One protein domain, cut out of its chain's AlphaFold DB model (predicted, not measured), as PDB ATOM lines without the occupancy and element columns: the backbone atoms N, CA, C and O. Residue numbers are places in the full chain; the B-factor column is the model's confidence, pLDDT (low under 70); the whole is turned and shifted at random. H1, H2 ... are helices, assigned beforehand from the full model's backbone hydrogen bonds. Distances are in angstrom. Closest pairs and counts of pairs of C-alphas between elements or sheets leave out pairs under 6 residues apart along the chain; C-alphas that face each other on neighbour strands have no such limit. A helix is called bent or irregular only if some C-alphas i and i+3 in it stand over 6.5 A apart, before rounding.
ATOM      1  N   ARG A  10     -48.262  -0.330  -3.348       62.19
ATOM      2  CA  ARG A  10     -48.498  -0.155  -4.790       62.19
ATOM      3  C   ARG A  10     -47.244  -0.398  -5.631       62.19
ATOM      4  O   ARG A  10     -47.387  -0.873  -6.750       62.19
ATOM      5  N   TYR A  11     -46.059  -0.068  -5.120       75.31
ATOM      6  CA  TYR A  11     -44.796  -0.329  -5.807       75.31
ATOM      7  C   TYR A  11     -44.412  -1.802  -5.683       75.31
ATOM      8  O   TYR A  11     -44.078  -2.406  -6.696       75.31
ATOM      9  N   GLU A  12     -44.590  -2.405  -4.501       81.75
ATOM     10  CA  GLU A  12     -44.451  -3.856  -4.316       81.75
ATOM     11  C   GLU A  12     -45.332  -4.630  -5.301       81.75
ATOM     12  O   GLU A  12     -44.837  -5.484  -6.035       81.75
ATOM     13  N   ARG A  13     -46.630  -4.291  -5.394       89.69
ATOM     14  CA  ARG A  13     -47.523  -4.976  -6.336       89.69
ATOM     15  C   ARG A  13     -47.105  -4.767  -7.792       89.69
ATOM     16  O   ARG A  13     -47.153  -5.724  -8.550       89.69
ATOM     17  N   ALA A  14     -46.680  -3.562  -8.171       91.56
ATOM     18  CA  ALA A  14     -46.267  -3.277  -9.544       91.56
ATOM     19  C   ALA A  14     -44.998  -4.046  -9.955       91.56
ATOM     20  O   ALA A  14     -44.927  -4.543 -11.075       91.56
ATOM     21  N   PHE A  15     -44.007  -4.163  -9.064       94.06
ATOM     22  CA  PHE A  15     -42.824  -4.985  -9.326       94.06
ATOM     23  C   PHE A  15     -43.168  -6.474  -9.363       94.06
ATOM     24  O   PHE A  15     -42.691  -7.177 -10.249       94.06
ATOM     25  N   LEU A  16     -44.036  -6.946  -8.465       94.62
ATOM     26  CA  LEU A  16     -44.513  -8.324  -8.510       94.62
ATOM     27  C   LEU A  16     -45.225  -8.628  -9.837       94.62
ATOM     28  O   LEU A  16     -44.887  -9.619 -10.473       94.62
ATOM     29  N   ASP A  17     -46.136  -7.753 -10.279       95.12
ATOM     30  CA  ASP A  17     -46.821  -7.872 -11.575       95.12
ATOM     31  C   ASP A  17     -45.804  -7.946 -12.728       95.12
ATOM     32  O   ASP A  17     -45.900  -8.830 -13.575       95.12
ATOM     33  N   LEU A  18     -44.775  -7.085 -12.724       95.94
ATOM     34  CA  LEU A  18     -43.702  -7.109 -13.725       95.94
ATOM     35  C   LEU A  18     -42.991  -8.470 -13.783       95.94
ATOM     36  O   LEU A  18     -42.748  -8.990 -14.872       95.94
ATOM     37  N   PHE A  19     -42.635  -9.047 -12.632       96.81
ATOM     38  CA  PHE A  19     -41.940 -10.336 -12.591       96.81
ATOM     39  C   PHE A  19     -42.863 -11.512 -12.932       96.81
ATOM     40  O   PHE A  19     -42.413 -12.462 -13.575       96.81
ATOM     41  N   GLU A  20     -44.141 -11.454 -12.545       95.69
ATOM     42  CA  GLU A  20     -45.160 -12.445 -12.915       95.69
ATOM     43  C   GLU A  20     -45.452 -12.424 -14.426       95.69
ATOM     44  O   GLU A  20     -45.592 -13.490 -15.031       95.69
ATOM     45  N   ASP A  21     -45.470 -11.248 -15.056       96.62
ATOM     46  CA  ASP A  21     -45.613 -11.111 -16.508       96.62
ATOM     47  C   ASP A  21     -44.389 -11.689 -17.243       96.62
ATOM     48  O   ASP A  21     -44.533 -12.513 -18.149       96.62
ATOM     49  N   ASP A  22     -43.167 -11.355 -16.806       96.75
ATOM     50  CA  ASP A  22     -41.938 -11.911 -17.394       96.75
ATOM     51  C   ASP A  22     -41.845 -13.434 -17.202       96.75
ATOM     52  O   ASP A  22     -41.334 -14.158 -18.054       96.75
ATOM     53  N   LEU A  23     -42.368 -13.953 -16.090       96.06
ATOM     54  CA  LEU A  23     -42.476 -15.387 -15.858       96.06
ATOM     55  C   LEU A  23     -43.353 -16.065 -16.918       96.06
ATOM     56  O   LEU A  23     -43.002 -17.157 -17.371       96.06
ATOM     57  N   VAL A  24     -44.460 -15.443 -17.332       96.62
ATOM     58  CA  VAL A  24     -45.290 -15.951 -18.436       96.62
ATOM     59  C   VAL A  24     -44.504 -15.926 -19.750       96.62
ATOM     60  O   VAL A  24     -44.492 -16.934 -20.464       96.62
ATOM     61  N   ASP A  25     -43.790 -14.835 -20.029       95.75
ATOM     62  CA  ASP A  25     -42.979 -14.675 -21.245       95.75
ATOM     63  C   ASP A  25     -41.828 -15.692 -21.338       95.75
ATOM     64  O   ASP A  25     -41.511 -16.186 -22.423       95.75
ATOM     65  N   GLN A  26     -41.237 -16.073 -20.203       95.00
ATOM     66  CA  GLN A  26     -40.199 -17.110 -20.104       95.00
ATOM     67  C   GLN A  26     -40.769 -18.542 -20.059       95.00
ATOM     68  O   GLN A  26     -40.055 -19.490 -19.728       95.00
ATOM     69  N   GLY A  27     -42.060 -18.740 -20.346       95.25
ATOM     70  CA  GLY A  27     -42.680 -20.067 -20.331       95.25
ATOM     71  C   GLY A  27     -42.688 -20.718 -18.943       95.25
ATOM     72  O   GLY A  27     -42.588 -21.939 -18.834       95.25
ATOM     73  N   TYR A  28     -42.812 -19.905 -17.892       94.56
ATOM     74  CA  TYR A  28     -42.756 -20.280 -16.477       94.56
ATOM     75  C   TYR A  28     -41.388 -20.777 -15.976       94.56
ATOM     76  O   TYR A  28     -41.300 -21.329 -14.873       94.56
ATOM     77  N   ASP A  29     -40.307 -20.535 -16.727       96.44
ATOM     78  CA  ASP A  29     -38.942 -20.715 -16.229       96.44
ATOM     79  C   ASP A  29     -38.538 -19.552 -15.312       96.44
ATOM     80  O   ASP A  29     -37.912 -18.567 -15.703       96.44
ATOM     81  N   TRP A  30     -38.885 -19.681 -14.035       96.25
ATOM     82  CA  TRP A  30     -38.557 -18.687 -13.016       96.25
ATOM     83  C   TRP A  30     -37.053 -18.509 -12.791       96.25
ATOM     84  O   TRP A  30     -36.632 -17.449 -12.332       96.25
ATOM     85  N   LYS A  31     -36.218 -19.497 -13.142       95.81
ATOM     86  CA  LYS A  31     -34.761 -19.338 -13.068       95.81
ATOM     87  C   LYS A  31     -34.262 -18.428 -14.184       95.81
ATOM     88  O   LYS A  31     -33.351 -17.643 -13.937       95.81
ATOM     89  N   ALA A  32     -34.869 -18.477 -15.371       96.06
ATOM     90  CA  ALA A  32     -34.579 -17.523 -16.442       96.06
ATOM     91  C   ALA A  32     -34.948 -16.085 -16.033       96.06
ATOM     92  O   ALA A  32     -34.154 -15.169 -16.254       96.06
ATOM     93  N   VAL A  33     -36.088 -15.896 -15.354       97.25
ATOM     94  CA  VAL A  33     -36.490 -14.593 -14.784       97.25
ATOM     95  C   VAL A  33     -35.457 -14.097 -13.768       97.25
ATOM     96  O   VAL A  33     -34.981 -12.967 -13.877       97.25
ATOM     97  N   LEU A  34     -35.029 -14.954 -12.830       96.75
ATOM     98  CA  LEU A  34     -33.964 -14.617 -11.880       96.75
ATOM     99  C   LEU A  34     -32.672 -14.206 -12.594       96.75
ATOM    100  O   LEU A  34     -32.096 -13.177 -12.260       96.75
ATOM    101  N   GLN A  35     -32.224 -14.975 -13.592       95.31
ATOM    102  CA  GLN A  35     -30.998 -14.659 -14.332       95.31
ATOM    103  C   GLN A  35     -31.084 -13.301 -15.034       95.31
ATOM    104  O   GLN A  35     -30.127 -12.527 -14.991       95.31
ATOM    105  N   LYS A  36     -32.239 -12.997 -15.638       95.88
ATOM    106  CA  LYS A  36     -32.509 -11.715 -16.289       95.88
ATOM    107  C   LYS A  36     -32.395 -10.563 -15.290       95.88
ATOM    108  O   LYS A  36     -31.584  -9.665 -15.495       95.88
ATOM    109  N   PHE A  37     -33.162 -10.583 -14.207       96.31
ATOM    110  CA  PHE A  37     -33.264  -9.416 -13.327       96.31
ATOM    111  C   PHE A  37     -32.120  -9.280 -12.320       96.31
ATOM    112  O   PHE A  37     -31.744  -8.161 -11.975       96.31
ATOM    113  N   LEU A  38     -31.528 -10.387 -11.867       96.69
ATOM    114  CA  LEU A  38     -30.418 -10.321 -10.919       96.69
ATOM    115  C   LEU A  38     -29.113  -9.895 -11.584       96.69
ATOM    116  O   LEU A  38     -28.335  -9.211 -10.939       96.69
ATOM    117  N   PHE A  39     -28.838 -10.292 -12.831       95.19
ATOM    118  CA  PHE A  39     -27.474 -10.196 -13.379       95.19
ATOM    119  C   PHE A  39     -27.348  -9.418 -14.689       95.19
ATOM    120  O   PHE A  39     -26.233  -9.305 -15.212       95.19
ATOM    121  N   THR A  40     -28.449  -8.912 -15.247       91.81
ATOM    122  CA  THR A  40     -28.435  -8.151 -16.505       91.81
ATOM    123  C   THR A  40     -28.963  -6.732 -16.318       91.81
ATOM    124  O   THR A  40     -29.649  -6.440 -15.345       91.81
ATOM    125  N   GLY A  41     -28.636  -5.851 -17.266       88.44
ATOM    126  CA  GLY A  41     -28.986  -4.431 -17.213       88.44
ATOM    127  C   GLY A  41     -27.878  -3.556 -16.626       88.44
ATOM    128  O   GLY A  41     -26.831  -4.045 -16.209       88.44
ATOM    129  N   GLU A  42     -28.110  -2.243 -16.651       86.88
ATOM    130  CA  GLU A  42     -27.192  -1.242 -16.083       86.88
ATOM    131  C   GLU A  42     -27.263  -1.194 -14.550       86.88
ATOM    132  O   GLU A  42     -26.284  -0.835 -13.911       86.88
ATOM    133  N   GLN A  43     -28.407  -1.583 -13.981       88.12
ATOM    134  CA  GLN A  43     -28.703  -1.590 -12.546       88.12
ATOM    135  C   GLN A  43     -29.246  -2.970 -12.144       88.12
ATOM    136  O   GLN A  43     -30.459  -3.147 -11.998       88.12
ATOM    137  N   PRO A  44     -28.378  -3.993 -12.086       93.81
ATOM    138  CA  PRO A  44     -28.798  -5.356 -11.788       93.81
ATOM    139  C   PRO A  44     -29.247  -5.484 -10.324       93.81
ATOM    140  O   PRO A  44     -28.591  -4.980  -9.415       93.81
ATOM    141  N   LEU A  45     -30.331  -6.225 -10.059       96.31
ATOM    142  CA  LEU A  45     -30.880  -6.349  -8.696       96.31
ATOM    143  C   LEU A  45     -29.946  -7.077  -7.716       96.31
ATOM    144  O   LEU A  45     -30.121  -6.973  -6.504       96.31
ATOM    145  N   ILE A  46     -28.930  -7.800  -8.206       95.94
ATOM    146  CA  ILE A  46     -27.910  -8.389  -7.331       95.94
ATOM    147  C   ILE A  46     -27.117  -7.327  -6.556       95.94
ATOM    148  O   ILE A  46     -26.557  -7.644  -5.509       95.94
ATOM    149  N   SER A  47     -27.065  -6.084  -7.046       94.31
ATOM    150  CA  SER A  47     -26.322  -5.002  -6.400       94.31
ATOM    151  C   SER A  47     -26.952  -4.570  -5.076       94.31
ATOM    152  O   SER A  47     -26.216  -4.170  -4.178       94.31
ATOM    153  N   SER A  48     -28.276  -4.700  -4.929       93.50
ATOM    154  CA  SER A  48     -29.044  -4.341  -3.728       93.50
ATOM    155  C   SER A  48     -29.513  -5.551  -2.911       93.50
ATOM    156  O   SER A  48     -30.334  -5.405  -2.006       93.50
ATOM    157  N   ILE A  49     -29.027  -6.767  -3.192       96.56
ATOM    158  CA  ILE A  49     -29.626  -7.997  -2.643       96.56
ATOM    159  C   ILE A  49     -29.525  -8.102  -1.107       96.56
ATOM    160  O   ILE A  49     -30.303  -8.826  -0.478       96.56
ATOM    161  N   THR A  50     -28.589  -7.372  -0.488       96.25
ATOM    162  CA  THR A  50     -28.423  -7.294   0.973       96.25
ATOM    163  C   THR A  50     -29.178  -6.134   1.638       96.25
ATOM    164  O   THR A  50     -29.102  -5.993   2.860       96.25
ATOM    165  N   ALA A  51     -29.927  -5.325   0.881       93.50
ATOM    166  CA  ALA A  51     -30.809  -4.283   1.416       93.50
ATOM    167  C   ALA A  51     -31.907  -4.862   2.333       93.50
ATOM    168  O   ALA A  51     -32.163  -6.071   2.311       93.50
ATOM    169  N   GLY A  52     -32.552  -4.030   3.162       91.69
ATOM    170  CA  GLY A  52     -33.602  -4.486   4.085       91.69
ATOM    171  C   GLY A  52     -33.145  -5.630   5.001       91.69
ATOM    172  O   GLY A  52     -33.821  -6.654   5.123       91.69
ATOM    173  N   LEU A  53     -31.936  -5.510   5.564       93.25
ATOM    174  CA  LEU A  53     -31.256  -6.548   6.358       93.25
ATOM    175  C   LEU A  53     -31.025  -7.879   5.608       93.25
ATOM    176  O   LEU A  53     -30.918  -8.941   6.226       93.25
ATOM    177  N   GLY A  54     -30.977  -7.844   4.276       95.94
ATOM    178  CA  GLY A  54     -30.764  -9.002   3.412       95.94
ATOM    179  C   GLY A  54     -31.959  -9.932   3.270       95.94
ATOM    180  O   GLY A  54     -31.785 -11.089   2.885       95.94
ATOM    181  N   GLN A  55     -33.172  -9.454   3.548       95.62
ATOM    182  CA  GLN A  55     -34.391 -10.212   3.257       95.62
ATOM    183  C   GLN A  55     -34.490 -10.686   1.794       95.62
ATOM    184  O   GLN A  55     -34.784 -11.873   1.610       95.62
ATOM    185  N   PRO A  56     -34.170  -9.868   0.763       97.50
ATOM    186  CA  PRO A  56     -34.196 -10.335  -0.624       97.50
ATOM    187  C   PRO A  56     -33.285 -11.551  -0.846       97.50
ATOM    188  O   PRO A  56     -33.704 -12.562  -1.411       97.50
ATOM    189  N   LEU A  57     -32.056 -11.497  -0.322       98.25
ATOM    190  CA  LEU A  57     -31.080 -12.588  -0.381       98.25
ATOM    191  C   LEU A  57     -31.577 -13.861   0.325       98.25
ATOM    192  O   LEU A  57     -31.440 -14.964  -0.208       98.25
ATOM    193  N   ILE A  58     -32.167 -13.720   1.514       97.88
ATOM    194  CA  ILE A  58     -32.687 -14.849   2.298       97.88
ATOM    195  C   ILE A  58     -33.856 -15.528   1.566       97.88
ATOM    196  O   ILE A  58     -33.891 -16.759   1.484       97.88
ATOM    197  N   HIS A  59     -34.785 -14.748   1.002       97.56
ATOM    198  CA  HIS A  59     -35.923 -15.270   0.236       97.56
ATOM    199  C   HIS A  59     -35.460 -15.942  -1.061       97.56
ATOM    200  O   HIS A  59     -35.923 -17.038  -1.386       97.56
ATOM    201  N   LEU A  60     -34.477 -15.359  -1.756       98.12
ATOM    202  CA  LEU A  60     -33.879 -15.952  -2.950       98.12
ATOM    203  C   LEU A  60     -33.274 -17.329  -2.643       98.12
ATOM    204  O   LEU A  60     -33.576 -18.304  -3.333       98.12
ATOM    205  N   ALA A  61     -32.466 -17.436  -1.588       97.62
ATOM    206  CA  ALA A  61     -31.861 -18.705  -1.195       97.62
ATOM    207  C   ALA A  61     -32.910 -19.760  -0.811       97.62
ATOM    208  O   ALA A  61     -32.823 -20.905  -1.257       97.62
ATOM    209  N   LEU A  62     -33.937 -19.367  -0.051       95.62
ATOM    210  CA  LEU A  62     -35.080 -20.225   0.277       95.62
ATOM    211  C   LEU A  62     -35.807 -20.724  -0.978       95.62
ATOM    212  O   LEU A  62     -36.129 -21.909  -1.064       95.62
ATOM    213  N   SER A  63     -36.032 -19.845  -1.958       96.69
ATOM    214  CA  SER A  63     -36.699 -20.193  -3.216       96.69
ATOM    215  C   SER A  63     -35.933 -21.263  -3.998       96.69
ATOM    216  O   SER A  63     -36.537 -22.217  -4.486       96.69
ATOM    217  N   LEU A  64     -34.601 -21.160  -4.057       95.50
ATOM    218  CA  LEU A  64     -33.734 -22.126  -4.735       95.50
ATOM    219  C   LEU A  64     -33.674 -23.448  -3.975       95.50
ATOM    220  O   LEU A  64     -33.830 -24.510  -4.577       95.50
ATOM    221  N   GLN A  65     -33.522 -23.379  -2.654       93.56
ATOM    222  CA  GLN A  65     -33.432 -24.548  -1.788       93.56
ATOM    223  C   GLN A  65     -34.728 -25.369  -1.786       93.56
ATOM    224  O   GLN A  65     -34.688 -26.591  -1.904       93.56
ATOM    225  N   MET A  66     -35.882 -24.709  -1.673       93.38
ATOM    226  CA  MET A  66     -37.193 -25.367  -1.634       93.38
ATOM    227  C   MET A  66     -37.823 -25.537  -3.021       93.38
ATOM    228  O   MET A  66     -38.866 -26.173  -3.143       93.38
ATOM    229  N   SER A  67     -37.202 -24.980  -4.067       95.06
ATOM    230  CA  SER A  67     -37.766 -24.903  -5.421       95.06
ATOM    231  C   SER A  67     -39.163 -24.258  -5.450       95.06
ATOM    232  O   SER A  67     -40.064 -24.730  -6.143       95.06
ATOM    233  N   VAL A  68     -39.339 -23.171  -4.689       95.31
ATOM    234  CA  VAL A  68     -40.605 -22.431  -4.569       95.31
ATOM    235  C   VAL A  68     -40.523 -21.148  -5.383       95.31
ATOM    236  O   VAL A  68     -39.884 -20.178  -4.988       95.31
ATOM    237  N   ARG A  69     -41.216 -21.142  -6.519       96.00
ATOM    238  CA  ARG A  69     -41.253 -20.015  -7.453       96.00
ATOM    239  C   ARG A  69     -41.786 -18.724  -6.834       96.00
ATOM    240  O   ARG A  69     -41.246 -17.661  -7.113       96.00
ATOM    241  N   ASP A  70     -42.836 -18.804  -6.025       95.31
ATOM    242  CA  ASP A  70     -43.496 -17.597  -5.518       95.31
ATOM    243  C   ASP A  70     -42.549 -16.813  -4.583       95.31
ATOM    244  O   ASP A  70     -42.466 -15.591  -4.676       95.31
ATOM    245  N   LEU A  71     -41.699 -17.517  -3.818       96.12
ATOM    246  CA  LEU A  71     -40.607 -16.909  -3.044       96.12
ATOM    247  C   LEU A  71     -39.521 -16.279  -3.928       96.12
ATOM    248  O   LEU A  71     -38.871 -15.327  -3.507       96.12
ATOM    249  N   ALA A  72     -39.301 -16.790  -5.142       97.19
ATOM    250  CA  ALA A  72     -38.354 -16.188  -6.079       97.19
ATOM    251  C   ALA A  72     -38.876 -14.841  -6.604       97.19
ATOM    252  O   ALA A  72     -38.108 -13.887  -6.708       97.19
ATOM    253  N   MET A  73     -40.176 -14.745  -6.902       97.31
ATOM    254  CA  MET A  73     -40.803 -13.486  -7.329       97.31
ATOM    255  C   MET A  73     -40.862 -12.480  -6.176       97.31
ATOM    256  O   MET A  73     -40.588 -11.297  -6.373       97.31
ATOM    257  N   GLU A  74     -41.136 -12.951  -4.958       96.00
ATOM    258  CA  GLU A  74     -41.055 -12.133  -3.749       96.00
ATOM    259  C   GLU A  74     -39.634 -11.603  -3.524       96.00
ATOM    260  O   GLU A  74     -39.459 -10.411  -3.295       96.00
ATOM    261  N   ALA A  75     -38.604 -12.442  -3.673       97.50
ATOM    262  CA  ALA A  75     -37.212 -12.014  -3.549       97.50
ATOM    263  C   ALA A  75     -36.839 -10.908  -4.552       97.50
ATOM    264  O   ALA A  75     -36.193  -9.933  -4.168       97.50
ATOM    265  N   LEU A  76     -37.266 -11.027  -5.816       97.56
ATOM    266  CA  LEU A  76     -37.069  -9.974  -6.820       97.56
ATOM    267  C   LEU A  76     -37.837  -8.697  -6.465       97.56
ATOM    268  O   LEU A  76     -37.299  -7.602  -6.609       97.56
ATOM    269  N   THR A  77     -39.068  -8.840  -5.968       96.62
ATOM    270  CA  THR A  77     -39.904  -7.716  -5.521       96.62
ATOM    271  C   THR A  77     -39.218  -6.952  -4.401       96.62
ATOM    272  O   THR A  77     -39.009  -5.751  -4.543       96.62
ATOM    273  N   LEU A  78     -38.764  -7.652  -3.357       95.75
ATOM    274  CA  LEU A  78     -38.034  -7.060  -2.237       95.75
ATOM    275  C   LEU A  78     -36.726  -6.397  -2.694       95.75
ATOM    276  O   LEU A  78     -36.408  -5.297  -2.248       95.75
ATOM    277  N   ALA A  79     -35.967  -7.029  -3.597       95.81
ATOM    278  CA  ALA A  79     -34.729  -6.447  -4.122       95.81
ATOM    279  C   ALA A  79     -34.981  -5.144  -4.902       95.81
ATOM    280  O   ALA A  79     -34.188  -4.204  -4.809       95.81
ATOM    281  N   ALA A  80     -36.080  -5.085  -5.658       94.81
ATOM    282  CA  ALA A  80     -36.458  -3.923  -6.452       94.81
ATOM    283  C   ALA A  80     -37.020  -2.779  -5.592       94.81
ATOM    284  O   ALA A  80     -36.660  -1.621  -5.800       94.81
ATOM    285  N   THR A  81     -37.863  -3.079  -4.602       92.62
ATOM    286  CA  THR A  81     -38.453  -2.058  -3.718       92.62
ATOM    287  C   THR A  81     -37.443  -1.494  -2.732       92.62
ATOM    288  O   THR A  81     -37.513  -0.317  -2.391       92.62
ATOM    289  N   SER A  82     -36.465  -2.306  -2.330       90.94
ATOM    290  CA  SER A  82     -35.372  -1.898  -1.447       90.94
ATOM    291  C   SER A  82     -34.121  -1.460  -2.214       90.94
ATOM    292  O   SER A  82     -33.065  -1.309  -1.607       90.94
ATOM    293  N   TYR A  83     -34.198  -1.248  -3.536       88.62
ATOM    294  CA  TYR A  83     -33.012  -0.967  -4.356       88.62
ATOM    295  C   TYR A  83     -32.221   0.252  -3.861       88.62
ATOM    296  O   TYR A  83     -30.996   0.210  -3.797       88.62
ATOM    297  N   TYR A  84     -32.929   1.309  -3.457       86.75
ATOM    298  CA  TYR A  84     -32.347   2.554  -2.944       86.75
ATOM    299  C   TYR A  84     -32.251   2.604  -1.411       86.75
ATOM    300  O   TYR A  84     -31.892   3.637  -0.850       86.75
ATOM    301  N   ASP A  85     -32.568   1.513  -0.707       87.25
ATOM    302  CA  ASP A  85     -32.461   1.475   0.751       87.25
ATOM    303  C   ASP A  85     -30.993   1.636   1.177       87.25
ATOM    304  O   ASP A  85     -30.122   0.838   0.819       87.25
ATOM    305  N   ASN A  86     -30.719   2.719   1.908       86.94
ATOM    306  CA  ASN A  86     -29.384   3.170   2.317       86.94
ATOM    307  C   ASN A  86     -28.353   3.275   1.168       86.94
ATOM    308  O   ASN A  86     -27.148   3.238   1.418       86.94
ATOM    309  N   ASP A  87     -28.820   3.371  -0.084       90.31
ATOM    310  CA  ASP A  87     -28.010   3.345  -1.307       90.31
ATOM    311  C   ASP A  87     -26.974   2.202  -1.358       90.31
ATOM    312  O   ASP A  87     -25.898   2.354  -1.941       90.31
ATOM    313  N   VAL A  88     -27.273   1.033  -0.768       90.50
ATOM    314  CA  VAL A  88     -26.296  -0.076  -0.680       90.50
ATOM    315  C   VAL A  88     -25.858  -0.613  -2.045       90.50
ATOM    316  O   VAL A  88     -24.762  -1.160  -2.173       90.50
ATOM    317  N   PHE A  89     -26.676  -0.416  -3.082       91.88
ATOM    318  CA  PHE A  89     -26.366  -0.834  -4.447       91.88
ATOM    319  C   PHE A  89     -25.064  -0.219  -4.982       91.88
ATOM    320  O   PHE A  89     -24.315  -0.887  -5.699       91.88
ATOM    321  N   LYS A  90     -24.739   1.020  -4.580       93.00
ATOM    322  CA  LYS A  90     -23.572   1.750  -5.096       93.00
ATOM    323  C   LYS A  90     -22.251   1.051  -4.775       93.00
ATOM    324  O   LYS A  90     -21.314   1.128  -5.559       93.00
TER     325      LYS A  90
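AT A GLANCE: This is residues 10 to 90 of the 304 residues of an uncharacterized protein of Talaromyces marneffei PM1 (UniProt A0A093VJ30). This is a small, compact all-helix domain built round one helix, H5, which sits in the middle and touches the four others. H4 folds back beside it as a helical hairpin, H2 runs alongside it at a shallow tilt, H1 crosses it steeply, and the short H3 packs on its residues 76 to 80. The printed part has 81 residues with five named helices, in the order H1, H2, H3, H4, H5, and no named strand. The radius of gyration of the C-alphas is 11.6 A, and the C-alphas span 35 by 24 by 24 A.

HOW THE PARTS SIT: H4, residues 51 to 66, and H5, residues 69 to 81, form a helical hairpin. They touch at a shallow tilt of 16 degrees, opposite ways, and their closest C-alphas, those of Pro 56 and Ala 75, are 4.5 A apart. H5 is the hub. H1, residues 10 to 25, touches H5 at a steep tilt of 47 degrees, opposite ways; the closest C-alphas are those of Phe 15 and Thr 77, 5.5 A. H2, residues 30 to 39, touches H5 at a shallow tilt of 22 degrees, the same way, with the C-alphas of Trp 30 and Arg 69 closest at 6.3 A. H1 touches H2 with residues 19 to 23 alone, at a steep tilt of 60 degrees, opposite ways; the closest C-alphas are those of Leu 23 and Trp 30, 5.9 A. The helix packing is part aligned, part crossed. H3, residues 45 to 48, touches H5, with the C-alphas of Leu 45 and Ala 79 closest at 6.0 A. H2 and H3 touch only at the corner by their link, where the C-alphas of Leu 38 and Leu 45 are closest at 4.6 A. H3 and H4 meet only through their link. H1 is apart from H3 and H4, and H2 is apart from H4. Every O i to N i+4 pair is within hydrogen-bond range in H1, H2 and H5, and 9 of 12 are in H4; H3 is too short for such a pair, but its one O i to N i+3 pair is within range.

IN THESE COORDINATES: H1 begins at C-alpha 10 (-48.498, -0.155, -4.790) and is 22.6 A long from first to last C-alpha. H4 is 22.2 A long and irregular: C-alphas 53 and 56 are 8.5 A apart. H2 measures 14.0 A and is neither bent nor irregular, but only just: C-alphas 36 and 39 are 6.0 A apart. H3 measures 5.7 A. H5 is 18.6 A long and ends at C-alpha 81 (-38.453, -2.058, -3.718).

THE WHOLE: The C-alphas of Gly 27 and Asn 86, 35.1 A apart, are the two farthest apart in the domain. The four links between the named helices are tight. The printed part has no cut. Its mean pLDDT is 93.8, and residue 10 is the one printed residue under 70.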